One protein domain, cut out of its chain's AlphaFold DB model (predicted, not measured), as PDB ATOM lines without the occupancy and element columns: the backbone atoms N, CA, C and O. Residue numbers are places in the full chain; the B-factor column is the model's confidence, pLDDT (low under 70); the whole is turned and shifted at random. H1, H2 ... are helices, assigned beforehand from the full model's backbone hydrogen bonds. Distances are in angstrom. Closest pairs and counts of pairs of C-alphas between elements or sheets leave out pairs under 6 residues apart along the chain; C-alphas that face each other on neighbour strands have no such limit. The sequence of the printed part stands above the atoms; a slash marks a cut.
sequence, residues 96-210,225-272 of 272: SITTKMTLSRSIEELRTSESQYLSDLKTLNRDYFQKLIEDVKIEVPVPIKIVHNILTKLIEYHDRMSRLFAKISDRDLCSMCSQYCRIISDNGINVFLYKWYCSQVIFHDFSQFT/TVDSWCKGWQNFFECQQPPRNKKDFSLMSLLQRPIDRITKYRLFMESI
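AT A GLANCE: This is residues 96 to 210 and 225 to 272 of the 272 residues of the protein "DH domain-containing protein" of Candida tropicalis (strain ATCC MYA-3404 / T1) (UniProt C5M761). Beside long helix H1 run H2 and H3, an up-and-down bundle, each against the one before, and H6; H4 and H5 make a corner. The printed part has 163 residues with helices H1 to H6, all helix. It is only just compact, close to loose, radius of gyration of the C-alphas 18.3 A, spanning 57 by 41 by 26 A.

IN THESE COORDINATES: Find C-alpha 96 at (-65.590, -38.752, -28.532), where H1, residues 96 to 135, begins its 55.9 A. H2 is 142 to 165, H3 173 to 187, H4 191 to 206, H5 226 to 240, and H6 251 to 271, C-alpha 271 at (-50.430, -38.147, -27.798).

HOW THE PARTS SIT: H6 touches H1 opposite ways at a shallow tilt of 23 degrees, closest C-alphas Leu 254 and Leu 124, 6.1 A. In H2, H3 and H5 every O i to N i+4 pair is within hydrogen-bond range; in H6, 11 of 17.

THE WHOLE: Across the cut, residues 211 to 224, C-alphas 210 and 225 are 13.0 A apart; pLDDT is under 70 in 18 residues.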
ATOM      1  N   SER A  96     -65.995 -37.946 -27.374       81.06
ATOM      2  CA  SER A  96     -65.590 -38.752 -28.532       81.06
ATOM      3  C   SER A  96     -65.238 -37.896 -29.758       81.06
ATOM      4  O   SER A  96     -64.248 -38.161 -30.445       81.06
ATOM      5  N   ILE A  97     -66.011 -36.835 -30.015       83.19
ATOM      6  CA  ILE A  97     -65.765 -35.885 -31.105       83.19
ATOM      7  C   ILE A  97     -64.478 -35.103 -30.828       83.19
ATOM      8  O   ILE A  97     -63.646 -34.954 -31.723       83.19
ATOM      9  N   THR A  98     -64.273 -34.661 -29.585       85.88
ATOM     10  CA  THR A  98     -63.073 -33.921 -29.170       85.88
ATOM     11  C   THR A  98     -61.816 -34.780 -29.302       85.88
ATOM     12  O   THR A  98     -60.811 -34.317 -29.847       85.88
ATOM     13  N   THR A  99     -61.867 -36.050 -28.887       85.31
ATOM     14  CA  THR A  99     -60.764 -37.007 -29.056       85.31
ATOM     15  C   THR A  99     -60.439 -37.222 -30.531       85.31
ATOM     16  O   THR A  99     -59.277 -37.111 -30.913       85.31
ATOM     17  N   LYS A 100     -61.447 -37.445 -31.387       87.12
ATOM     18  CA  LYS A 100     -61.235 -37.597 -32.837       87.12
ATOM     19  C   LYS A 100     -60.612 -36.350 -33.465       87.12
ATOM     20  O   LYS A 100     -59.679 -36.468 -34.252       87.12
ATOM     21  N   MET A 101     -61.086 -35.157 -33.102       87.94
ATOM     22  CA  MET A 101     -60.512 -33.898 -33.591       87.94
ATOM     23  C   MET A 101     -59.061 -33.713 -33.140       87.94
ATOM     24  O   MET A 101     -58.215 -33.314 -33.941       87.94
ATOM     25  N   THR A 102     -58.767 -34.022 -31.876       89.19
ATOM     26  CA  THR A 102     -57.414 -33.927 -31.311       89.19
ATOM     27  C   THR A 102     -56.468 -34.880 -32.026       89.19
ATOM     28  O   THR A 102     -55.400 -34.471 -32.465       89.19
ATOM     29  N   LEU A 103     -56.902 -36.120 -32.235       89.75
ATOM     30  CA  LEU A 103     -56.131 -37.152 -32.910       89.75
ATOM     31  C   LEU A 103     -55.827 -36.782 -34.369       89.75
ATOM     32  O   LEU A 103     -54.670 -36.821 -34.789       89.75
ATOM     33  N   SER A 104     -56.832 -36.333 -35.125       90.12
ATOM     34  CA  SER A 104     -56.640 -35.842 -36.496       90.12
ATOM     35  C   SER A 104     -55.666 -34.662 -36.553       90.12
ATOM     36  O   SER A 104     -54.816 -34.600 -37.441       90.12
ATOM     37  N   ARG A 105     -55.744 -33.741 -35.583       91.44
ATOM     38  CA  ARG A 105     -54.817 -32.609 -35.480       91.44
ATOM     39  C   ARG A 105     -53.389 -33.068 -35.185       91.44
ATOM     40  O   ARG A 105     -52.473 -32.585 -35.844       91.44
ATOM     41  N   SER A 106     -53.198 -33.999 -34.249       92.44
ATOM     42  CA  SER A 106     -51.876 -34.547 -33.915       92.44
ATOM     43  C   SER A 106     -51.229 -35.245 -35.116       92.44
ATOM     44  O   SER A 106     -50.031 -35.082 -35.346       92.44
ATOM     45  N   ILE A 107     -52.010 -35.966 -35.928       93.19
ATOM     46  CA  ILE A 107     -51.518 -36.602 -37.161       93.19
ATOM     47  C   ILE A 107     -51.108 -35.563 -38.211       93.19
ATOM     48  O   ILE A 107     -50.036 -35.683 -38.812       93.19
ATOM     49  N   GLU A 108     -51.910 -34.518 -38.416       92.69
ATOM     50  CA  GLU A 108     -51.561 -33.463 -39.371       92.69
ATOM     51  C   GLU A 108     -50.322 -32.672 -38.923       92.69
ATOM     52  O   GLU A 108     -49.446 -32.360 -39.735       92.69
ATOM     53  N   GLU A 109     -50.198 -32.403 -37.622       95.31
ATOM     54  CA  GLU A 109     -49.013 -31.777 -37.039       95.31
ATOM     55  C   GLU A 109     -47.772 -32.663 -37.197       95.31
ATOM     56  O   GLU A 109     -46.699 -32.179 -37.575       95.31
ATOM     57  N   LEU A 110     -47.897 -33.973 -36.973       94.94
ATOM     58  CA  LEU A 110     -46.823 -34.931 -37.212       94.94
ATOM     59  C   LEU A 110     -46.359 -34.879 -38.674       94.94
ATOM     60  O   LEU A 110     -45.158 -34.750 -38.925       94.94
ATOM     61  N   ARG A 111     -47.293 -34.937 -39.631       94.00
ATOM     62  CA  ARG A 111     -46.998 -34.910 -41.072       94.00
ATOM     63  C   ARG A 111     -46.324 -33.605 -41.487       94.00
ATOM     64  O   ARG A 111     -45.286 -33.618 -42.151       94.00
ATOM     65  N   THR A 112     -46.890 -32.479 -41.061       95.44
ATOM     66  CA  THR A 112     -46.367 -31.145 -41.367       95.44
ATOM     67  C   THR A 112     -44.980 -30.955 -40.758       95.44
ATOM     68  O   THR A 112     -44.047 -30.532 -41.442       95.44
ATOM     69  N   SER A 113     -44.808 -31.334 -39.489       96.00
ATOM     70  CA  SER A 113     -43.523 -31.214 -38.799       96.00
ATOM     71  C   SER A 113     -42.457 -32.165 -39.350       96.00
ATOM     72  O   SER A 113     -41.278 -31.819 -39.309       96.00
ATOM     73  N   GLU A 114     -42.836 -33.333 -39.883       96.00
ATOM     74  CA  GLU A 114     -41.919 -34.238 -40.590       96.00
ATOM     75  C   GLU A 114     -41.423 -33.619 -41.895       96.00
ATOM     76  O   GLU A 114     -40.220 -33.597 -42.146       96.00
ATOM     77  N   SER A 115     -42.338 -33.071 -42.695       95.38
ATOM     78  CA  SER A 115     -41.997 -32.397 -43.950       95.38
ATOM     79  C   SER A 115     -41.047 -31.220 -43.712       95.38
ATOM     80  O   SER A 115     -40.014 -31.101 -44.378       95.38
ATOM     81  N   GLN A 116     -41.337 -30.396 -42.697       95.31
ATOM     82  CA  GLN A 116     -40.463 -29.288 -42.312       95.31
ATOM     83  C   GLN A 116     -39.096 -29.786 -41.837       95.31
ATOM     84  O   GLN A 116     -38.072 -29.288 -42.295       95.31
ATOM     85  N   TYR A 117     -39.058 -30.799 -40.968       95.94
ATOM     86  CA  TYR A 117     -37.805 -31.376 -40.487       95.94
ATOM     87  C   TYR A 117     -36.939 -31.921 -41.635       95.94
ATOM     88  O   TYR A 117     -35.738 -31.660 -41.686       95.94
ATOM     89  N   LEU A 118     -37.541 -32.616 -42.602       96.12
ATOM     90  CA  LEU A 118     -36.836 -33.099 -43.787       96.12
ATOM     91  C   LEU A 118     -36.297 -31.947 -44.651       96.12
ATOM     92  O   LEU A 118     -35.184 -32.038 -45.174       96.12
ATOM     93  N   SER A 119     -37.063 -30.864 -44.799       95.44
ATOM     94  CA  SER A 119     -36.619 -29.644 -45.485       95.44
ATOM     95  C   SER A 119     -35.414 -29.004 -44.783       95.44
ATOM     96  O   SER A 119     -34.427 -28.649 -45.436       95.44
ATOM     97  N   ASP A 120     -35.447 -28.936 -43.451       94.56
ATOM     98  CA  ASP A 120     -34.355 -28.412 -42.628       94.56
ATOM     99  C   ASP A 120     -33.092 -29.271 -42.777       94.56
ATOM    100  O   ASP A 120     -32.007 -28.734 -43.008       94.56
ATOM    101  N   LEU A 121     -33.220 -30.605 -42.736       94.94
ATOM    102  CA  LEU A 121     -32.108 -31.533 -42.972       94.94
ATOM    103  C   LEU A 121     -31.492 -31.345 -44.362       94.94
ATOM    104  O   LEU A 121     -30.269 -31.273 -44.497       94.94
ATOM    105  N   LYS A 122     -32.329 -31.258 -45.404       95.12
ATOM    106  CA  LYS A 122     -31.879 -31.035 -46.786       95.12
ATOM    107  C   LYS A 122     -31.160 -29.693 -46.918       95.12
ATOM    108  O   LYS A 122     -30.119 -29.627 -47.567       95.12
ATOM    109  N   THR A 123     -31.672 -28.650 -46.268       91.81
ATOM    110  CA  THR A 123     -31.049 -27.320 -46.230       91.81
ATOM    111  C   THR A 123     -29.700 -27.363 -45.523       91.81
ATOM    112  O   THR A 123     -28.714 -26.880 -46.076       91.81
ATOM    113  N   LEU A 124     -29.629 -27.987 -44.345       91.38
ATOM    114  CA  LEU A 124     -28.390 -28.178 -43.599       91.38
ATOM    115  C   LEU A 124     -27.341 -28.891 -44.458       91.38
ATOM    116  O   LEU A 124     -26.225 -28.399 -44.620       91.38
ATOM    117  N   ASN A 125     -27.716 -30.023 -45.053       92.38
ATOM    118  CA  ASN A 125     -26.789 -30.842 -45.816       92.38
ATOM    119  C   ASN A 125     -26.320 -30.143 -47.095       92.38
ATOM    120  O   ASN A 125     -25.118 -30.026 -47.315       92.38
ATOM    121  N   ARG A 126     -27.250 -29.634 -47.912       90.19
ATOM    122  CA  ARG A 126     -26.935 -28.985 -49.189       90.19
ATOM    123  C   ARG A 126     -26.173 -27.683 -48.980       90.19
ATOM    124  O   ARG A 126     -25.131 -27.469 -49.589       90.19
ATOM    125  N   ASP A 127     -26.707 -26.789 -48.151       85.25
ATOM    126  CA  ASP A 127     -26.227 -25.410 -48.124       85.25
ATOM    127  C   ASP A 127     -25.000 -25.202 -47.242       85.25
ATOM    128  O   ASP A 127     -24.257 -24.266 -47.515       85.25
ATOM    129  N   TYR A 128     -24.766 -26.051 -46.235       83.12
ATOM    130  CA  TYR A 128     -23.637 -25.878 -45.314       83.12
ATOM    131  C   TYR A 128     -22.541 -26.930 -45.484       83.12
ATOM    132  O   TYR A 128     -21.362 -26.584 -45.416       83.12
ATOM    133  N   PHE A 129     -22.901 -28.196 -45.715       86.19
ATOM    134  CA  PHE A 129     -21.917 -29.279 -45.830       86.19
ATOM    135  C   PHE A 129     -21.509 -29.545 -47.278       86.19
ATOM    136  O   PHE A 129     -20.321 -29.520 -47.583       86.19
ATOM    137  N   GLN A 130     -22.468 -29.755 -48.180       86.81
ATOM    138  CA  GLN A 130     -22.185 -30.116 -49.567       86.81
ATOM    139  C   GLN A 130     -21.471 -28.982 -50.306       86.81
ATOM    140  O   GLN A 130     -20.377 -29.204 -50.818       86.81
ATOM    141  N   LYS A 131     -22.009 -27.753 -50.261       82.69
ATOM    142  CA  LYS A 131     -21.348 -26.571 -50.851       82.69
ATOM    143  C   LYS A 131     -19.902 -26.413 -50.392       82.69
ATOM    144  O   LYS A 131     -19.017 -26.075 -51.159       82.69
ATOM    145  N   LEU A 132     -19.633 -26.684 -49.125       78.00
ATOM    146  CA  LEU A 132     -18.283 -26.589 -48.595       78.00
ATOM    147  C   LEU A 132     -17.356 -27.691 -49.117       78.00
ATOM    148  O   LEU A 132     -16.216 -27.407 -49.474       78.00
ATOM    149  N   ILE A 133     -17.824 -28.939 -49.079       80.81
ATOM    150  CA  ILE A 133     -17.022 -30.107 -49.453       80.81
ATOM    151  C   ILE A 133     -16.722 -30.078 -50.955       80.81
ATOM    152  O   ILE A 133     -15.610 -30.414 -51.359       80.81
ATOM    153  N   GLU A 134     -17.698 -29.670 -51.767       79.69
ATOM    154  CA  GLU A 134     -17.632 -29.735 -53.227       79.69
ATOM    155  C   GLU A 134     -17.172 -28.408 -53.853       79.69
ATOM    156  O   GLU A 134     -16.268 -28.419 -54.694       79.69
ATOM    157  N   ASP A 135     -17.710 -27.263 -53.416       71.81
ATOM    158  CA  ASP A 135     -17.506 -25.984 -54.120       71.81
ATOM    159  C   ASP A 135     -16.276 -25.215 -53.619       71.81
ATOM    160  O   ASP A 135     -15.575 -24.578 -54.405       71.81
ATOM    161  N   VAL A 136     -15.985 -25.267 -52.313       70.25
ATOM    162  CA  VAL A 136     -14.949 -24.412 -51.696       70.25
ATOM    163  C   VAL A 136     -13.555 -25.064 -51.718       70.25
ATOM    164  O   VAL A 136     -12.552 -24.379 -51.532       70.25
ATOM    165  N   LYS A 137     -13.457 -26.373 -52.005       68.44
ATOM    166  CA  LYS A 137     -12.189 -27.135 -52.114       68.44
ATOM    167  C   LYS A 137     -11.223 -26.940 -50.931       68.44
ATOM    168  O   LYS A 137     -10.007 -27.018 -51.094       68.44
ATOM    169  N   ILE A 138     -11.755 -26.698 -49.733       73.19
ATOM    170  CA  ILE A 138     -10.974 -26.631 -48.493       73.19
ATOM    171  C   ILE A 138     -10.821 -28.041 -47.925       73.19
ATOM    172  O   ILE A 138     -11.707 -28.886 -48.064       73.19
ATOM    173  N   GLU A 139      -9.699 -28.308 -47.255       75.06
ATOM    174  CA  GLU A 139      -9.547 -29.541 -46.493       75.06
ATOM    175  C   GLU A 139     -10.553 -29.573 -45.334       75.06
ATOM    176  O   GLU A 139     -10.440 -28.856 -44.340       75.06
ATOM    177  N   VAL A 140     -11.585 -30.402 -45.487       77.50
ATOM    178  CA  VAL A 140     -12.645 -30.550 -44.491       77.50
ATOM    179  C   VAL A 140     -12.229 -31.574 -43.425       77.50
ATOM    180  O   VAL A 140     -11.911 -32.715 -43.791       77.50
ATOM    181  N   PRO A 141     -12.287 -31.227 -42.121       78.19
ATOM    182  CA  PRO A 141     -11.974 -32.158 -41.042       78.19
ATOM    183  C   PRO A 141     -12.813 -33.439 -41.108       78.19
ATOM    184  O   PRO A 141     -13.995 -33.417 -41.461       78.19
ATOM    185  N   VAL A 142     -12.221 -34.568 -40.710       80.00
ATOM    186  CA  VAL A 142     -12.894 -35.880 -40.710       80.00
ATOM    187  C   VAL A 142     -14.246 -35.864 -39.971       80.00
ATOM    188  O   VAL A 142     -15.211 -36.367 -40.552       80.00
ATOM    189  N   PRO A 143     -14.391 -35.250 -38.776       78.88
ATOM    190  CA  PRO A 143     -15.684 -35.175 -38.086       78.88
ATOM    191  C   PRO A 143     -16.793 -34.532 -38.927       78.88
ATOM    192  O   PRO A 143     -17.924 -35.007 -38.932       78.88
ATOM    193  N   ILE A 144     -16.466 -33.507 -39.712       81.81
ATOM    194  CA  ILE A 144     -17.426 -32.811 -40.576       81.81
ATOM    195  C   ILE A 144     -17.878 -33.710 -41.731       81.81
ATOM    196  O   ILE A 144     -19.070 -33.772 -42.034       81.81
ATOM    197  N   LYS A 145     -16.955 -34.469 -42.340       83.94
ATOM    198  CA  LYS A 145     -17.299 -35.469 -43.369       83.94
ATOM    199  C   LYS A 145     -18.196 -36.572 -42.801       83.94
ATOM    200  O   LYS A 145     -19.126 -37.016 -43.470       83.94
ATOM    201  N   ILE A 146     -17.945 -36.993 -41.559       85.00
ATOM    202  CA  ILE A 146     -18.795 -37.960 -40.856       85.00
ATOM    203  C   ILE A 146     -20.202 -37.384 -40.657       85.00
ATOM    204  O   ILE A 146     -21.174 -38.052 -41.002       85.00
ATOM    205  N   VAL A 147     -20.325 -36.148 -40.161       86.69
ATOM    206  CA  VAL A 147     -21.627 -35.485 -39.973       86.69
ATOM    207  C   VAL A 147     -22.386 -35.375 -41.297       86.69
ATOM    208  O   VAL A 147     -23.555 -35.747 -41.343       86.69
ATOM    209  N   HIS A 148     -21.729 -34.960 -42.382       89.50
ATOM    210  CA  HIS A 148     -22.328 -34.917 -43.720       89.50
ATOM    211  C   HIS A 148     -22.882 -36.284 -44.160       89.50
ATOM    212  O   HIS A 148     -24.034 -36.392 -44.577       89.50
ATOM    213  N   ASN A 149     -22.096 -37.354 -44.006       91.12
ATOM    214  CA  ASN A 149     -22.533 -38.704 -44.363       91.12
ATOM    215  C   ASN A 149     -23.732 -39.165 -43.522       91.12
ATOM    216  O   ASN A 149     -24.664 -39.769 -44.054       91.12
ATOM    217  N   ILE A 150     -23.730 -38.865 -42.220       92.38
ATOM    218  CA  ILE A 150     -24.853 -39.189 -41.334       92.38
ATOM    219  C   ILE A 150     -26.102 -38.407 -41.746       92.38
ATOM    220  O   ILE A 150     -27.169 -39.004 -41.848       92.38
ATOM    221  N   LEU A 151     -25.982 -37.107 -42.034       93.75
ATOM    222  CA  LEU A 151     -27.095 -36.279 -42.507       93.75
ATOM    223  C   LEU A 151     -27.688 -36.822 -43.808       93.75
ATOM    224  O   LEU A 151     -28.905 -36.930 -43.914       93.75
ATOM    225  N   THR A 152     -26.851 -37.237 -44.760       95.00
ATOM    226  CA  THR A 152     -27.305 -37.884 -45.999       95.00
ATOM    227  C   THR A 152     -28.129 -39.140 -45.703       95.00
ATOM    228  O   THR A 152     -29.213 -39.308 -46.259       95.00
ATOM    229  N   LYS A 153     -27.686 -39.988 -44.763       94.50
ATOM    230  CA  LYS A 153     -28.462 -41.168 -44.349       94.50
ATOM    231  C   LYS A 153     -29.751 -40.814 -43.621       94.50
ATOM    232  O   LYS A 153     -30.780 -41.410 -43.923       94.50
ATOM    233  N   LEU A 154     -29.734 -39.836 -42.719       94.38
ATOM    234  CA  LEU A 154     -30.955 -39.358 -42.067       94.38
ATOM    235  C   LEU A 154     -31.965 -38.856 -43.107       94.38
ATOM    236  O   LEU A 154     -33.122 -39.264 -43.069       94.38
ATOM    237  N   ILE A 155     -31.531 -38.061 -44.088       95.94
ATOM    238  CA  ILE A 155     -32.395 -37.603 -45.183       95.94
ATOM    239  C   ILE A 155     -33.016 -38.795 -45.922       95.94
ATOM    240  O   ILE A 155     -34.224 -38.796 -46.119       95.94
ATOM    241  N   GLU A 156     -32.240 -39.823 -46.283       94.69
ATOM    242  CA  GLU A 156     -32.772 -41.031 -46.939       94.69
ATOM    243  C   GLU A 156     -33.877 -41.715 -46.103       94.69
ATOM    244  O   GLU A 156     -34.929 -42.079 -46.644       94.69
ATOM    245  N   TYR A 157     -33.668 -41.861 -44.789       92.94
ATOM    246  CA  TYR A 157     -34.646 -42.462 -43.872       92.94
ATOM    247  C   TYR A 157     -35.928 -41.631 -43.760       92.94
ATOM    248  O   TYR A 157     -37.026 -42.161 -43.942       92.94
ATOM    249  N   HIS A 158     -35.802 -40.328 -43.519       95.19
ATOM    250  CA  HIS A 158     -36.947 -39.433 -43.331       95.19
ATOM    251  C   HIS A 158     -37.719 -39.180 -44.635       95.19
ATOM    252  O   HIS A 158     -38.945 -39.065 -44.639       95.19
ATOM    253  N   ASP A 159     -37.036 -39.198 -45.779       95.62
ATOM    254  CA  ASP A 159     -37.655 -39.133 -47.104       95.62
ATOM    255  C   ASP A 159     -38.438 -40.422 -47.421       95.62
ATOM    256  O   ASP A 159     -39.561 -40.377 -47.930       95.62
ATOM    257  N   ARG A 160     -37.907 -41.597 -47.040       94.62
ATOM    258  CA  ARG A 160     -38.667 -42.859 -47.080       94.62
ATOM    259  C   ARG A 160     -39.894 -42.801 -46.175       94.62
ATOM    260  O   ARG A 160     -40.965 -43.203 -46.624       94.62
ATOM    261  N   MET A 161     -39.753 -42.303 -44.952       94.12
ATOM    262  CA  MET A 161     -40.862 -42.203 -44.008       94.12
ATOM    263  C   MET A 161     -41.968 -41.276 -44.524       94.12
ATOM    264  O   MET A 161     -43.133 -41.666 -44.554       94.12
ATOM    265  N   SER A 162     -41.598 -40.109 -45.054       94.75
ATOM    266  CA  SER A 162     -42.531 -39.150 -45.660       94.75
ATOM    267  C   SER A 162     -43.317 -39.759 -46.830       94.75
ATOM    268  O   SER A 162     -44.526 -39.563 -46.948       94.75
ATOM    269  N   ARG A 163     -42.662 -40.574 -47.672       95.00
ATOM    270  CA  ARG A 163     -43.343 -41.327 -48.740       95.00
ATOM    271  C   ARG A 163     -44.311 -42.385 -48.218       95.00
ATOM    272  O   ARG A 163     -45.269 -42.700 -48.916       95.00
ATOM    273  N   LEU A 164     -44.040 -42.986 -47.060       94.50
ATOM    274  CA  LEU A 164     -44.950 -43.951 -46.444       94.50
ATOM    275  C   LEU A 164     -46.172 -43.244 -45.854       94.50
ATOM    276  O   LEU A 164     -47.280 -43.715 -46.083       94.50
ATOM    277  N   PHE A 165     -45.992 -42.088 -45.208       94.06
ATOM    278  CA  PHE A 165     -47.105 -41.256 -44.732       94.06
ATOM    279  C   PHE A 165     -48.066 -40.875 -45.863       94.06
ATOM    280  O   PHE A 165     -49.274 -41.022 -45.715       94.06
ATOM    281  N   ALA A 166     -47.542 -40.492 -47.029       92.00
ATOM    282  CA  ALA A 166     -48.359 -40.132 -48.191       92.00
ATOM    283  C   ALA A 166     -49.194 -41.290 -48.782       92.00
ATOM    284  O   ALA A 166     -50.062 -41.045 -49.614       92.00
ATOM    285  N   LYS A 167     -48.920 -42.547 -48.405       92.75
ATOM    286  CA  LYS A 167     -49.646 -43.732 -48.895       92.75
ATOM    287  C   LYS A 167     -50.773 -44.184 -47.967       92.75
ATOM    288  O   LYS A 167     -51.503 -45.107 -48.326       92.75
ATOM    289  N   ILE A 168     -50.882 -43.601 -46.776       91.69
ATOM    290  CA  ILE A 168     -51.914 -43.969 -45.807       91.69
ATOM    291  C   ILE A 168     -53.271 -43.460 -46.314       91.69
ATOM    292  O   ILE A 168     -53.358 -42.393 -46.913       91.69
ATOM    293  N   SER A 169     -54.324 -44.260 -46.129       85.50
ATOM    294  CA  SER A 169     -55.685 -43.955 -46.588       85.50
ATOM    295  C   SER A 169     -56.541 -43.398 -45.450       85.50
ATOM    296  O   SER A 169     -56.589 -43.993 -44.376       85.50
ATOM    297  N   ASP A 170     -57.309 -42.344 -45.735       78.00
ATOM    298  CA  ASP A 170     -58.115 -41.595 -44.751       78.00
ATOM    299  C   ASP A 170     -59.474 -42.240 -44.401       78.00
ATOM    300  O   ASP A 170     -60.425 -41.556 -44.031       78.00
ATOM    301  N   ARG A 171     -59.621 -43.562 -44.561       79.50
ATOM    302  CA  ARG A 171     -60.929 -44.226 -44.387       79.50
ATOM    303  C   ARG A 171     -61.330 -44.455 -42.933       79.50
ATOM    304  O   ARG A 171     -62.515 -44.396 -42.626       79.50
ATOM    305  N   ASP A 172     -60.365 -44.733 -42.063       87.44
ATOM    306  CA  ASP A 172     -60.591 -44.939 -40.632       87.44
ATOM    307  C   ASP A 172     -59.453 -44.314 -39.822       87.44
ATOM    308  O   ASP A 172     -58.276 -44.594 -40.069       87.44
ATOM    309  N   LEU A 173     -59.810 -43.478 -38.846       87.12
ATOM    310  CA  LEU A 173     -58.862 -42.694 -38.056       87.12
ATOM    311  C   LEU A 173     -57.992 -43.590 -37.164       87.12
ATOM    312  O   LEU A 173     -56.782 -43.399 -37.106       87.12
ATOM    313  N   CYS A 174     -58.572 -44.607 -36.523       86.06
ATOM    314  CA  CYS A 174     -57.823 -45.513 -35.647       86.06
ATOM    315  C   CYS A 174     -56.805 -46.354 -36.434       86.06
ATOM    316  O   CYS A 174     -55.641 -46.483 -36.037       86.06
ATOM    317  N   SER A 175     -57.224 -46.893 -37.580       89.56
ATOM    318  CA  SER A 175     -56.349 -47.604 -38.513       89.56
ATOM    319  C   SER A 175     -55.258 -46.696 -39.084       89.56
ATOM    320  O   SER A 175     -54.101 -47.113 -39.193       89.56
ATOM    321  N   MET A 176     -55.590 -45.443 -39.407       91.06
ATOM    322  CA  MET A 176     -54.619 -44.445 -39.854       91.06
ATOM    323  C   MET A 176     -53.556 -44.194 -38.777       91.06
ATOM    324  O   MET A 176     -52.366 -44.343 -39.054       91.06
ATOM    325  N   CYS A 177     -53.959 -43.890 -37.543       90.56
ATOM    326  CA  CYS A 177     -53.045 -43.653 -36.423       90.56
ATOM    327  C   CYS A 177     -52.122 -44.845 -36.167       90.56
ATOM    328  O   CYS A 177     -50.907 -44.680 -36.074       90.56
ATOM    329  N   SER A 178     -52.677 -46.057 -36.173       91.25
ATOM    330  CA  SER A 178     -51.896 -47.289 -36.019       91.25
ATOM    331  C   SER A 178     -50.826 -47.436 -37.110       91.25
ATOM    332  O   SER A 178     -49.697 -47.844 -36.830       91.25
ATOM    333  N   GLN A 179     -51.147 -47.070 -38.355       93.38
ATOM    334  CA  GLN A 179     -50.186 -47.081 -39.461       93.38
ATOM    335  C   GLN A 179     -49.092 -46.022 -39.290       93.38
ATOM    336  O   GLN A 179     -47.919 -46.344 -39.486       93.38
ATOM    337  N   TYR A 180     -49.442 -44.796 -38.886       93.50
ATOM    338  CA  TYR A 180     -48.462 -43.744 -38.590       93.50
ATOM    339  C   TYR A 180     -47.492 -44.178 -37.487       93.50
ATOM    340  O   TYR A 180     -46.277 -44.122 -37.693       93.50
ATOM    341  N   CYS A 181     -48.007 -44.682 -36.362       92.88
ATOM    342  CA  CYS A 181     -47.185 -45.157 -35.251       92.88
ATOM    343  C   CYS A 181     -46.243 -46.282 -35.692       92.88
ATOM    344  O   CYS A 181     -45.047 -46.231 -35.412       92.88
ATOM    345  N   ARG A 182     -46.740 -47.254 -36.466       94.19
ATOM    346  CA  ARG A 182     -45.906 -48.336 -37.007       94.19
ATOM    347  C   ARG A 182     -44.801 -47.822 -37.933       94.19
ATOM    348  O   ARG A 182     -43.660 -48.264 -37.872       94.19
ATOM    349  N   ILE A 183     -45.118 -46.872 -38.808       94.81
ATOM    350  CA  ILE A 183     -44.118 -46.284 -39.703       94.81
ATOM    351  C   ILE A 183     -43.032 -45.558 -38.895       94.81
ATOM    352  O   ILE A 183     -41.847 -45.721 -39.204       94.81
ATOM    353  N   ILE A 184     -43.415 -44.814 -37.851       93.50
ATOM    354  CA  ILE A 184     -42.477 -44.131 -36.948       93.50
ATOM    355  C   ILE A 184     -41.633 -45.139 -36.165       93.50
ATOM    356  O   ILE A 184     -40.425 -44.941 -36.057       93.50
ATOM    357  N   SER A 185     -42.215 -46.220 -35.641       91.12
ATOM    358  CA  SER A 185     -41.446 -47.230 -34.904       91.12
ATOM    359  C   SER A 185     -40.391 -47.897 -35.782       91.12
ATOM    360  O   SER A 185     -39.274 -48.134 -35.329       91.12
ATOM    361  N   ASP A 186     -40.722 -48.147 -37.049       90.38
ATOM    362  CA  ASP A 186     -39.848 -48.872 -37.970       90.38
ATOM    363  C   ASP A 186     -38.776 -47.969 -38.607       90.38
ATOM    364  O   ASP A 186     -37.720 -48.457 -39.016       90.38
ATOM    365  N   ASN A 187     -39.035 -46.659 -38.736       88.06
ATOM    366  CA  ASN A 187     -38.190 -45.753 -39.533       88.06
ATOM    367  C   ASN A 187     -37.769 -44.460 -38.823       88.06
ATOM    368  O   ASN A 187     -36.807 -43.832 -39.258       88.06
ATOM    369  N   GLY A 188     -38.475 -44.037 -37.773       84.06
ATOM    370  CA  GLY A 188     -38.341 -42.699 -37.197       84.06
ATOM    371  C   GLY A 188     -37.004 -42.457 -36.504       84.06
ATOM    372  O   GLY A 188     -36.465 -41.356 -36.582       84.06
ATOM    373  N   ILE A 189     -36.440 -43.474 -35.841       88.88
ATOM    374  CA  ILE A 189     -35.177 -43.341 -35.104       88.88
ATOM    375  C   ILE A 189     -34.262 -44.532 -35.387       88.88
ATOM    376  O   ILE A 189     -34.437 -45.626 -34.856       88.88
ATOM    377  N   ASN A 190     -33.196 -44.292 -36.150       89.88
ATOM    378  CA  ASN A 190     -32.060 -45.207 -36.202       89.88
ATOM    379  C   ASN A 190     -31.093 -44.887 -35.050       89.88
ATOM    380  O   ASN A 190     -30.319 -43.930 -35.123       89.88
ATOM    381  N   VAL A 191     -31.128 -45.705 -33.994       88.19
ATOM    382  CA  VAL A 191     -30.339 -45.503 -32.762       88.19
ATOM    383  C   VAL A 191     -28.846 -45.337 -33.052       88.19
ATOM    384  O   VAL A 191     -28.194 -44.495 -32.438       88.19
ATOM    385  N   PHE A 192     -28.294 -46.097 -34.000       89.06
ATOM    386  CA  PHE A 192     -26.872 -46.023 -34.332       89.06
ATOM    387  C   PHE A 192     -26.512 -44.690 -34.989       89.06
ATOM    388  O   PHE A 192     -25.556 -44.046 -34.556       89.06
ATOM    389  N   LEU A 193     -27.294 -44.251 -35.981       89.56
ATOM    390  CA  LEU A 193     -27.056 -42.980 -36.671       89.56
ATOM    391  C   LEU A 193     -27.197 -41.792 -35.724       89.56
ATOM    392  O   LEU A 193     -26.313 -40.942 -35.688       89.56
ATOM    393  N   TYR A 194     -28.260 -41.760 -34.919       89.62
ATOM    394  CA  TYR A 194     -28.479 -40.676 -33.964       89.62
ATOM    395  C   TYR A 194     -27.427 -40.657 -32.855       89.62
ATOM    396  O   TYR A 194     -26.918 -39.591 -32.520       89.62
ATOM    397  N   LYS A 195     -27.007 -41.819 -32.337       88.44
ATOM    398  CA  LYS A 195     -25.910 -41.891 -31.362       88.44
ATOM    399  C   LYS A 195     -24.606 -41.341 -31.940       88.44
ATOM    400  O   LYS A 195     -23.912 -40.584 -31.265       88.44
ATOM    401  N   TRP A 196     -24.275 -41.703 -33.179       85.00
ATOM    402  CA  TRP A 196     -23.086 -41.190 -33.860       85.00
ATOM    403  C   TRP A 196     -23.192 -39.695 -34.151       85.00
ATOM    404  O   TRP A 196     -22.237 -38.967 -33.889       85.00
ATOM    405  N   TYR A 197     -24.352 -39.230 -34.615       87.69
ATOM    406  CA  TYR A 197     -24.624 -37.816 -34.858       87.69
ATOM    407  C   TYR A 197     -24.415 -36.988 -33.590       87.69
ATOM    408  O   TYR A 197     -23.582 -36.084 -33.563       87.69
ATOM    409  N   CYS A 198     -25.100 -37.367 -32.510       85.00
ATOM    410  CA  CYS A 198     -24.977 -36.732 -31.207       85.00
ATOM    411  C   CYS A 198     -23.541 -36.802 -30.688       85.00
ATOM    412  O   CYS A 198     -23.063 -35.843 -30.103       85.00
ATOM    413  N   SER A 199     -22.809 -37.890 -30.934       81.25
ATOM    414  CA  SER A 199     -21.404 -37.963 -30.527       81.25
ATOM    415  C   SER A 199     -20.555 -36.911 -31.241       81.25
ATOM    416  O   SER A 199     -19.780 -36.224 -30.598       81.25
ATOM    417  N   GLN A 200     -20.720 -36.715 -32.547       76.12
ATOM    418  CA  GLN A 200     -19.913 -35.727 -33.274       76.12
ATOM    419  C   GLN A 200     -20.317 -34.278 -32.964       76.12
ATOM    420  O   GLN A 200     -19.450 -33.410 -32.879       76.12
ATOM    421  N   VAL A 201     -21.616 -34.020 -32.783       72.50
ATOM    422  CA  VAL A 201     -22.158 -32.668 -32.570       72.50
ATOM    423  C   VAL A 201     -22.096 -32.248 -31.093       72.50
ATOM    424  O   VAL A 201     -21.720 -31.119 -30.808       72.50
ATOM    425  N   ILE A 202     -22.388 -33.151 -30.149       65.56
ATOM    426  CA  ILE A 202     -22.474 -32.854 -28.704       65.56
ATOM    427  C   ILE A 202     -21.134 -33.072 -27.981       65.56
ATOM    428  O   ILE A 202     -20.776 -32.274 -27.116       65.56
ATOM    429  N   PHE A 203     -20.338 -34.109 -28.297       53.69
ATOM    430  CA  PHE A 203     -19.086 -34.330 -27.540       53.69
ATOM    431  C   PHE A 203     -18.011 -33.280 -27.817       53.69
ATOM    432  O   PHE A 203     -17.101 -33.122 -27.001       53.69
ATOM    433  N   HIS A 204     -18.100 -32.529 -28.914       53.38
ATOM    434  CA  HIS A 204     -17.134 -31.461 -29.140       53.38
ATOM    435  C   HIS A 204     -17.341 -30.256 -28.212       53.38
ATOM    436  O   HIS A 204     -16.347 -29.609 -27.876       53.38
ATOM    437  N   ASP A 205     -18.556 -30.037 -27.698       43.31
ATOM    438  CA  ASP A 205     -18.810 -29.094 -26.598       43.31
ATOM    439  C   ASP A 205     -18.246 -29.613 -25.265       43.31
ATOM    440  O   ASP A 205     -17.643 -28.862 -24.497       43.31
ATOM    441  N   PHE A 206     -18.322 -30.926 -25.018       39.00
ATOM    442  CA  PHE A 206     -17.770 -31.544 -23.805       39.00
ATOM    443  C   PHE A 206     -16.246 -31.729 -23.809       39.00
ATOM    444  O   PHE A 206     -15.664 -31.964 -22.751       39.00
ATOM    445  N   SER A 207     -15.561 -31.539 -24.940       42.53
ATOM    446  CA  SER A 207     -14.089 -31.471 -24.965       42.53
ATOM    447  C   SER A 207     -13.527 -30.291 -24.151       42.53
ATOM    448  O   SER A 207     -12.356 -30.299 -23.771       42.53
ATOM    449  N   GLN A 208     -14.371 -29.317 -23.782       44.50
ATOM    450  CA  GLN A 208     -14.020 -28.268 -22.821       44.50
ATOM    451  C   GLN A 208     -14.010 -28.750 -21.356       44.50
ATOM    452  O   GLN A 208     -13.411 -28.086 -20.507       44.50
ATOM    453  N   PHE A 209     -14.617 -29.905 -21.048       39.06
ATOM    454  CA  PHE A 209     -14.635 -30.493 -19.702       39.06
ATOM    455  C   PHE A 209     -13.427 -31.384 -19.401       39.06
ATOM    456  O   PHE A 209     -13.132 -31.629 -18.234       39.06
ATOM    457  N   THR A 210     -12.647 -31.789 -20.405       37.53
ATOM    458  CA  THR A 210     -11.330 -32.402 -20.184       37.53
ATOM    459  C   THR A 210     -10.230 -31.344 -20.204       37.53
ATOM    460  O   THR A 210      -9.222 -31.482 -20.894       37.53
ATOM    461  N   THR A 225     -11.936 -27.044 -32.747       61.12
ATOM    462  CA  THR A 225     -13.107 -27.750 -32.237       61.12
ATOM    463  C   THR A 225     -14.207 -27.651 -33.290       61.12
ATOM    464  O   THR A 225     -14.286 -26.634 -33.986       61.12
ATOM    465  N   VAL A 226     -15.055 -28.676 -33.423       63.41
ATOM    466  CA  VAL A 226     -16.202 -28.632 -34.353       63.41
ATOM    467  C   VAL A 226     -17.013 -27.348 -34.153       63.41
ATOM    468  O   VAL A 226     -17.408 -26.738 -35.136       63.41
ATOM    469  N   ASP A 227     -17.139 -26.856 -32.917       67.06
ATOM    470  CA  ASP A 227     -17.756 -25.562 -32.602       67.06
ATOM    471  C   ASP A 227     -17.016 -24.360 -33.227       67.06
ATOM    472  O   ASP A 227     -17.621 -23.562 -33.940       67.06
ATOM    473  N   SER A 228     -15.693 -24.239 -33.043       70.62
ATOM    474  CA  SER A 228     -14.906 -23.157 -33.666       70.62
ATOM    475  C   SER A 228     -14.974 -23.197 -35.194       70.62
ATOM    476  O   SER A 228     -15.054 -22.158 -35.851       70.62
ATOM    477  N   TRP A 229     -15.009 -24.407 -35.750       75.06
ATOM    478  CA  TRP A 229     -15.138 -24.627 -37.175       75.06
ATOM    479  C   TRP A 229     -16.530 -24.218 -37.663       75.06
ATOM    480  O   TRP A 229     -16.643 -23.420 -38.591       75.06
ATOM    481  N   CYS A 230     -17.595 -24.670 -36.997       74.94
ATOM    482  CA  CYS A 230     -18.957 -24.317 -37.366       74.94
ATOM    483  C   CYS A 230     -19.236 -22.820 -37.177       74.94
ATOM    484  O   CYS A 230     -19.945 -22.249 -37.997       74.94
ATOM    485  N   LYS A 231     -18.654 -22.159 -36.168       78.62
ATOM    486  CA  LYS A 231     -18.719 -20.697 -36.000       78.62
ATOM    487  C   LYS A 231     -18.021 -19.959 -37.133       78.62
ATOM    488  O   LYS A 231     -18.606 -19.050 -37.715       78.62
ATOM    489  N   GLY A 232     -16.799 -20.369 -37.484       79.50
ATOM    490  CA  GLY A 232     -16.088 -19.808 -38.635       79.50
ATOM    491  C   GLY A 232     -16.907 -19.943 -39.917       79.50
ATOM    492  O   GLY A 232     -16.977 -19.019 -40.726       79.50
ATOM    493  N   TRP A 233     -17.607 -21.067 -40.052       78.69
ATOM    494  CA  TRP A 233     -18.437 -21.342 -41.209       78.69
ATOM    495  C   TRP A 233     -19.773 -20.624 -41.233       78.69
ATOM    496  O   TRP A 233     -20.184 -20.119 -42.276       78.69
ATOM    497  N   GLN A 234     -20.412 -20.492 -40.081       81.69
ATOM    498  CA  GLN A 234     -21.573 -19.641 -39.928       81.69
ATOM    499  C   GLN A 234     -21.235 -18.198 -40.328       81.69
ATOM    500  O   GLN A 234     -21.929 -17.637 -41.172       81.69
ATOM    501  N   ASN A 235     -20.122 -17.650 -39.831       83.19
ATOM    502  CA  ASN A 235     -19.672 -16.304 -40.191       83.19
ATOM    503  C   ASN A 235     -19.413 -16.172 -41.696       83.19
ATOM    504  O   ASN A 235     -19.857 -15.209 -42.314       83.19
ATOM    505  N   PHE A 236     -18.739 -17.152 -42.307       82.12
ATOM    506  CA  PHE A 236     -18.495 -17.153 -43.748       82.12
ATOM    507  C   PHE A 236     -19.801 -17.088 -44.550       82.12
ATOM    508  O   PHE A 236     -19.944 -16.233 -45.424       82.12
ATOM    509  N   PHE A 237     -20.780 -17.941 -44.234       77.81
ATOM    510  CA  PHE A 237     -22.063 -17.947 -44.936       77.81
ATOM    511  C   PHE A 237     -22.899 -16.696 -44.671       77.81
ATOM    512  O   PHE A 237     -23.563 -16.216 -45.588       77.81
ATOM    513  N   GLU A 238     -22.873 -16.152 -43.457       80.62
ATOM    514  CA  GLU A 238     -23.561 -14.902 -43.128       80.62
ATOM    515  C   GLU A 238     -22.956 -13.706 -43.875       80.62
ATOM    516  O   GLU A 238     -23.701 -12.854 -44.359       80.62
ATOM    517  N   CYS A 239     -21.629 -13.667 -44.054       81.12
ATOM    518  CA  CYS A 239     -20.950 -12.645 -44.856       81.12
ATOM    519  C   CYS A 239     -21.259 -12.751 -46.357       81.12
ATOM    520  O   CYS A 239     -21.240 -11.744 -47.060       81.12
ATOM    521  N   GLN A 240     -21.537 -13.958 -46.855       77.25
ATOM    522  CA  GLN A 240     -21.881 -14.210 -48.260       77.25
ATOM    523  C   GLN A 240     -23.352 -13.883 -48.579       77.25
ATOM    524  O   GLN A 240     -23.736 -13.823 -49.747       77.25
ATOM    525  N   GLN A 241     -24.203 -13.691 -47.563       75.56
ATOM    526  CA  GLN A 241     -25.626 -13.427 -47.761       75.56
ATOM    527  C   GLN A 241     -25.891 -11.933 -48.000       75.56
ATOM    528  O   GLN A 241     -25.487 -11.093 -47.191       75.56
ATOM    529  N   PRO A 242     -26.619 -11.564 -49.071       73.81
ATOM    530  CA  PRO A 242     -27.005 -10.177 -49.274       73.81
ATOM    531  C   PRO A 242     -27.970  -9.734 -48.159       73.81
ATOM    532  O   PRO A 242     -28.797 -10.537 -47.720       73.81
ATOM    533  N   PRO A 243     -27.949  -8.455 -47.730       70.81
ATOM    534  CA  PRO A 243     -28.717  -7.976 -46.573       70.81
ATOM    535  C   PRO A 243     -30.226  -8.251 -46.632       70.81
ATOM    536  O   PRO A 243     -30.871  -8.322 -45.592       70.81
ATOM    537  N   ARG A 244     -30.788  -8.408 -47.838       67.44
ATOM    538  CA  ARG A 244     -32.214  -8.694 -48.066       67.44
ATOM    539  C   ARG A 244     -32.593 -10.178 -47.990       67.44
ATOM    540  O   ARG A 244     -33.772 -10.456 -47.831       67.44
ATOM    541  N   ASN A 245     -31.632 -11.104 -48.078       66.94
ATOM    542  CA  ASN A 245     -31.883 -12.554 -48.104       66.94
ATOM    543  C   ASN A 245     -31.107 -13.280 -46.998       66.94
ATOM    544  O   ASN A 245     -30.536 -14.349 -47.234       66.94
ATOM    545  N   LYS A 246     -31.044 -12.688 -45.801       69.75
ATOM    546  CA  LYS A 246     -30.504 -13.411 -44.653       69.75
ATOM    547  C   LYS A 246     -31.429 -14.580 -44.335       69.75
ATOM    548  O   LYS A 246     -32.636 -14.397 -44.232       69.75
ATOM    549  N   LYS A 247     -30.869 -15.781 -44.232       69.75
ATOM    550  CA  LYS A 247     -31.637 -16.956 -43.816       69.75
ATOM    551  C   LYS A 247     -32.006 -16.824 -42.342       69.75
ATOM    552  O   LYS A 247     -31.150 -16.489 -41.530       69.75
ATOM    553  N   ASP A 248     -33.242 -17.180 -42.009       67.56
ATOM    554  CA  ASP A 248     -33.753 -17.113 -40.632       67.56
ATOM    555  C   ASP A 248     -33.088 -18.132 -39.691       67.56
ATOM    556  O   ASP A 248     -33.100 -17.968 -38.472       67.56
ATOM    557  N   PHE A 249     -32.488 -19.190 -40.248       71.00
ATOM    558  CA  PHE A 249     -31.878 -20.268 -39.475       71.00
ATOM    559  C   PHE A 249     -30.351 -20.191 -39.491       71.00
ATOM    560  O   PHE A 249     -29.716 -20.249 -40.548       71.00
ATOM    561  N   SER A 250     -29.757 -20.135 -38.297       82.56
ATOM    562  CA  SER A 250     -28.315 -20.298 -38.109       82.56
ATOM    563  C   SER A 250     -27.897 -21.759 -38.291       82.56
ATOM    564  O   SER A 250     -28.689 -22.679 -38.057       82.56
ATOM    565  N   LEU A 251     -26.626 -21.993 -38.636       83.75
ATOM    566  CA  LEU A 251     -26.063 -23.346 -38.733       83.75
ATOM    567  C   LEU A 251     -26.273 -24.141 -37.433       83.75
ATOM    568  O   LEU A 251     -26.703 -25.291 -37.479       83.75
ATOM    569  N   MET A 252     -26.039 -23.508 -36.279       82.19
ATOM    570  CA  MET A 252     -26.257 -24.125 -34.966       82.19
ATOM    571  C   MET A 252     -27.708 -24.570 -34.770       82.19
ATOM    572  O   MET A 252     -27.958 -25.696 -34.344       82.19
ATOM    573  N   SER A 253     -28.675 -23.723 -35.141       85.00
ATOM    574  CA  SER A 253     -30.094 -24.064 -35.006       85.00
ATOM    575  C   SER A 253     -30.492 -25.265 -35.866       85.00
ATOM    576  O   SER A 253     -31.301 -26.086 -35.440       85.00
ATOM    577  N   LEU A 254     -29.894 -25.406 -37.055       88.75
ATOM    578  CA  LEU A 254     -30.135 -26.539 -37.945       88.75
ATOM    579  C   LEU A 254     -29.475 -27.825 -37.433       88.75
ATOM    580  O   LEU A 254     -30.094 -28.886 -37.504       88.75
ATOM    581  N   LEU A 255     -28.263 -27.741 -36.875       88.94
ATOM    582  CA  LEU A 255     -27.564 -28.881 -36.260       88.94
ATOM    583  C   LEU A 255     -28.301 -29.448 -35.037       88.94
ATOM    584  O   LEU A 255     -28.171 -30.630 -34.728       88.94
ATOM    585  N   GLN A 256     -29.104 -28.629 -34.360       88.75
ATOM    586  CA  GLN A 256     -29.906 -29.068 -33.220       88.75
ATOM    587  C   GLN A 256     -31.176 -29.833 -33.641       88.75
ATOM    588  O   GLN A 256     -31.671 -30.677 -32.891       88.75
ATOM    589  N   ARG A 257     -31.691 -29.617 -34.862       91.56
ATOM    590  CA  ARG A 257     -32.966 -30.206 -35.327       91.56
ATOM    591  C   ARG A 257     -33.038 -31.730 -35.205       91.56
ATOM    592  O   ARG A 257     -34.082 -32.214 -34.765       91.56
ATOM    593  N   PRO A 258     -31.997 -32.510 -35.564       92.00
ATOM    594  CA  PRO A 258     -32.055 -33.961 -35.423       92.00
ATOM    595  C   PRO A 258     -32.183 -34.392 -33.963       92.00
ATOM    596  O   PRO A 258     -32.942 -35.310 -33.664       92.00
ATOM    597  N   ILE A 259     -31.494 -33.702 -33.052       90.75
ATOM    598  CA  ILE A 259     -31.524 -33.996 -31.615       90.75
ATOM    599  C   ILE A 259     -32.938 -33.764 -31.074       90.75
ATOM    600  O   ILE A 259     -33.508 -34.644 -30.430       90.75
ATOM    601  N   ASP A 260     -33.544 -32.627 -31.414       91.12
ATOM    602  CA  ASP A 260     -34.903 -32.294 -30.983       91.12
ATOM    603  C   ASP A 260     -35.946 -33.271 -31.545       91.12
ATOM    604  O   ASP A 260     -36.957 -33.561 -30.897       91.12
ATOM    605  N   ARG A 261     -35.722 -33.793 -32.761       93.50
ATOM    606  CA  ARG A 261     -36.675 -34.687 -33.430       93.50
ATOM    607  C   ARG A 261     -36.867 -36.005 -32.679       93.50
ATOM    608  O   ARG A 261     -37.997 -36.487 -32.625       93.50
ATOM    609  N   ILE A 262     -35.816 -36.537 -32.047       90.69
ATOM    610  CA  ILE A 262     -35.882 -37.760 -31.226       90.69
ATOM    611  C   ILE A 262     -36.974 -37.622 -30.157       90.69
ATOM    612  O   ILE A 262     -37.852 -38.477 -30.039       90.69
ATOM    613  N   THR A 263     -36.950 -36.517 -29.410       90.62
ATOM    614  CA  THR A 263     -37.912 -36.254 -28.333       90.62
ATOM    615  C   THR A 263     -39.319 -36.030 -28.885       90.62
ATOM    616  O   THR A 263     -40.292 -36.494 -28.295       90.62
ATOM    617  N   LYS A 264     -39.447 -35.376 -30.046       92.88
ATOM    618  CA  LYS A 264     -40.754 -35.120 -30.672       92.88
ATOM    619  C   LYS A 264     -41.483 -36.393 -31.085       92.88
ATOM    620  O   LYS A 264     -42.684 -36.472 -30.860       92.88
ATOM    621  N   TYR A 265     -40.797 -37.396 -31.642       93.62
ATOM    622  CA  TYR A 265     -41.471 -38.657 -31.984       93.62
ATOM    623  C   TYR A 265     -42.081 -39.327 -30.762       93.62
ATOM    624  O   TYR A 265     -43.206 -39.805 -30.840       93.62
ATOM    625  N   ARG A 266     -41.379 -39.310 -29.627       91.88
ATOM    626  CA  ARG A 266     -41.926 -39.834 -28.377       91.88
ATOM    627  C   ARG A 266     -43.215 -39.109 -27.979       91.88
ATOM    628  O   ARG A 266     -44.196 -39.774 -27.682       91.88
ATOM    629  N   LEU A 267     -43.228 -37.777 -28.032       92.38
ATOM    630  CA  LEU A 267     -44.414 -36.982 -27.687       92.38
ATOM    631  C   LEU A 267     -45.599 -37.257 -28.621       92.38
ATOM    632  O   LEU A 267     -46.728 -37.363 -28.155       92.38
ATOM    633  N   PHE A 268     -45.355 -37.421 -29.926       92.06
ATOM    634  CA  PHE A 268     -46.416 -37.803 -30.862       92.06
ATOM    635  C   PHE A 268     -46.988 -39.184 -30.541       92.06
ATOM    636  O   PHE A 268     -48.200 -39.345 -30.555       92.06
ATOM    637  N   MET A 269     -46.134 -40.153 -30.205       89.44
ATOM    638  CA  MET A 269     -46.565 -41.507 -29.843       89.44
ATOM    639  C   MET A 269     -47.314 -41.563 -28.505       89.44
ATOM    640  O   MET A 269     -48.130 -42.449 -28.317       89.44
ATOM    641  N   GLU A 270     -47.030 -40.651 -27.572       89.94
ATOM    642  CA  GLU A 270     -47.773 -40.526 -26.307       89.94
ATOM    643  C   GLU A 270     -49.117 -39.795 -26.494       89.94
ATOM    644  O   GLU A 270     -50.051 -40.017 -25.728       89.94
ATOM    645  N   SER A 271     -49.213 -38.910 -27.491       87.44
ATOM    646  CA  SER A 271     -50.430 -38.147 -27.798       87.44
ATOM    647  C   SER A 271     -51.447 -38.910 -28.655       87.44
ATOM    648  O   SER A 271     -52.608 -38.494 -28.682       87.44
ATOM    649  N   ILE A 272     -51.003 -39.911 -29.415       87.94
ATOM    650  CA  ILE A 272     -51.810 -40.729 -30.336       87.94
ATOM    651  C   ILE A 272     -52.263 -41.994 -29.614       87.94
ATOM    652  O   ILE A 272     -53.480 -42.278 -29.671       87.94
TER     653      ILE A 272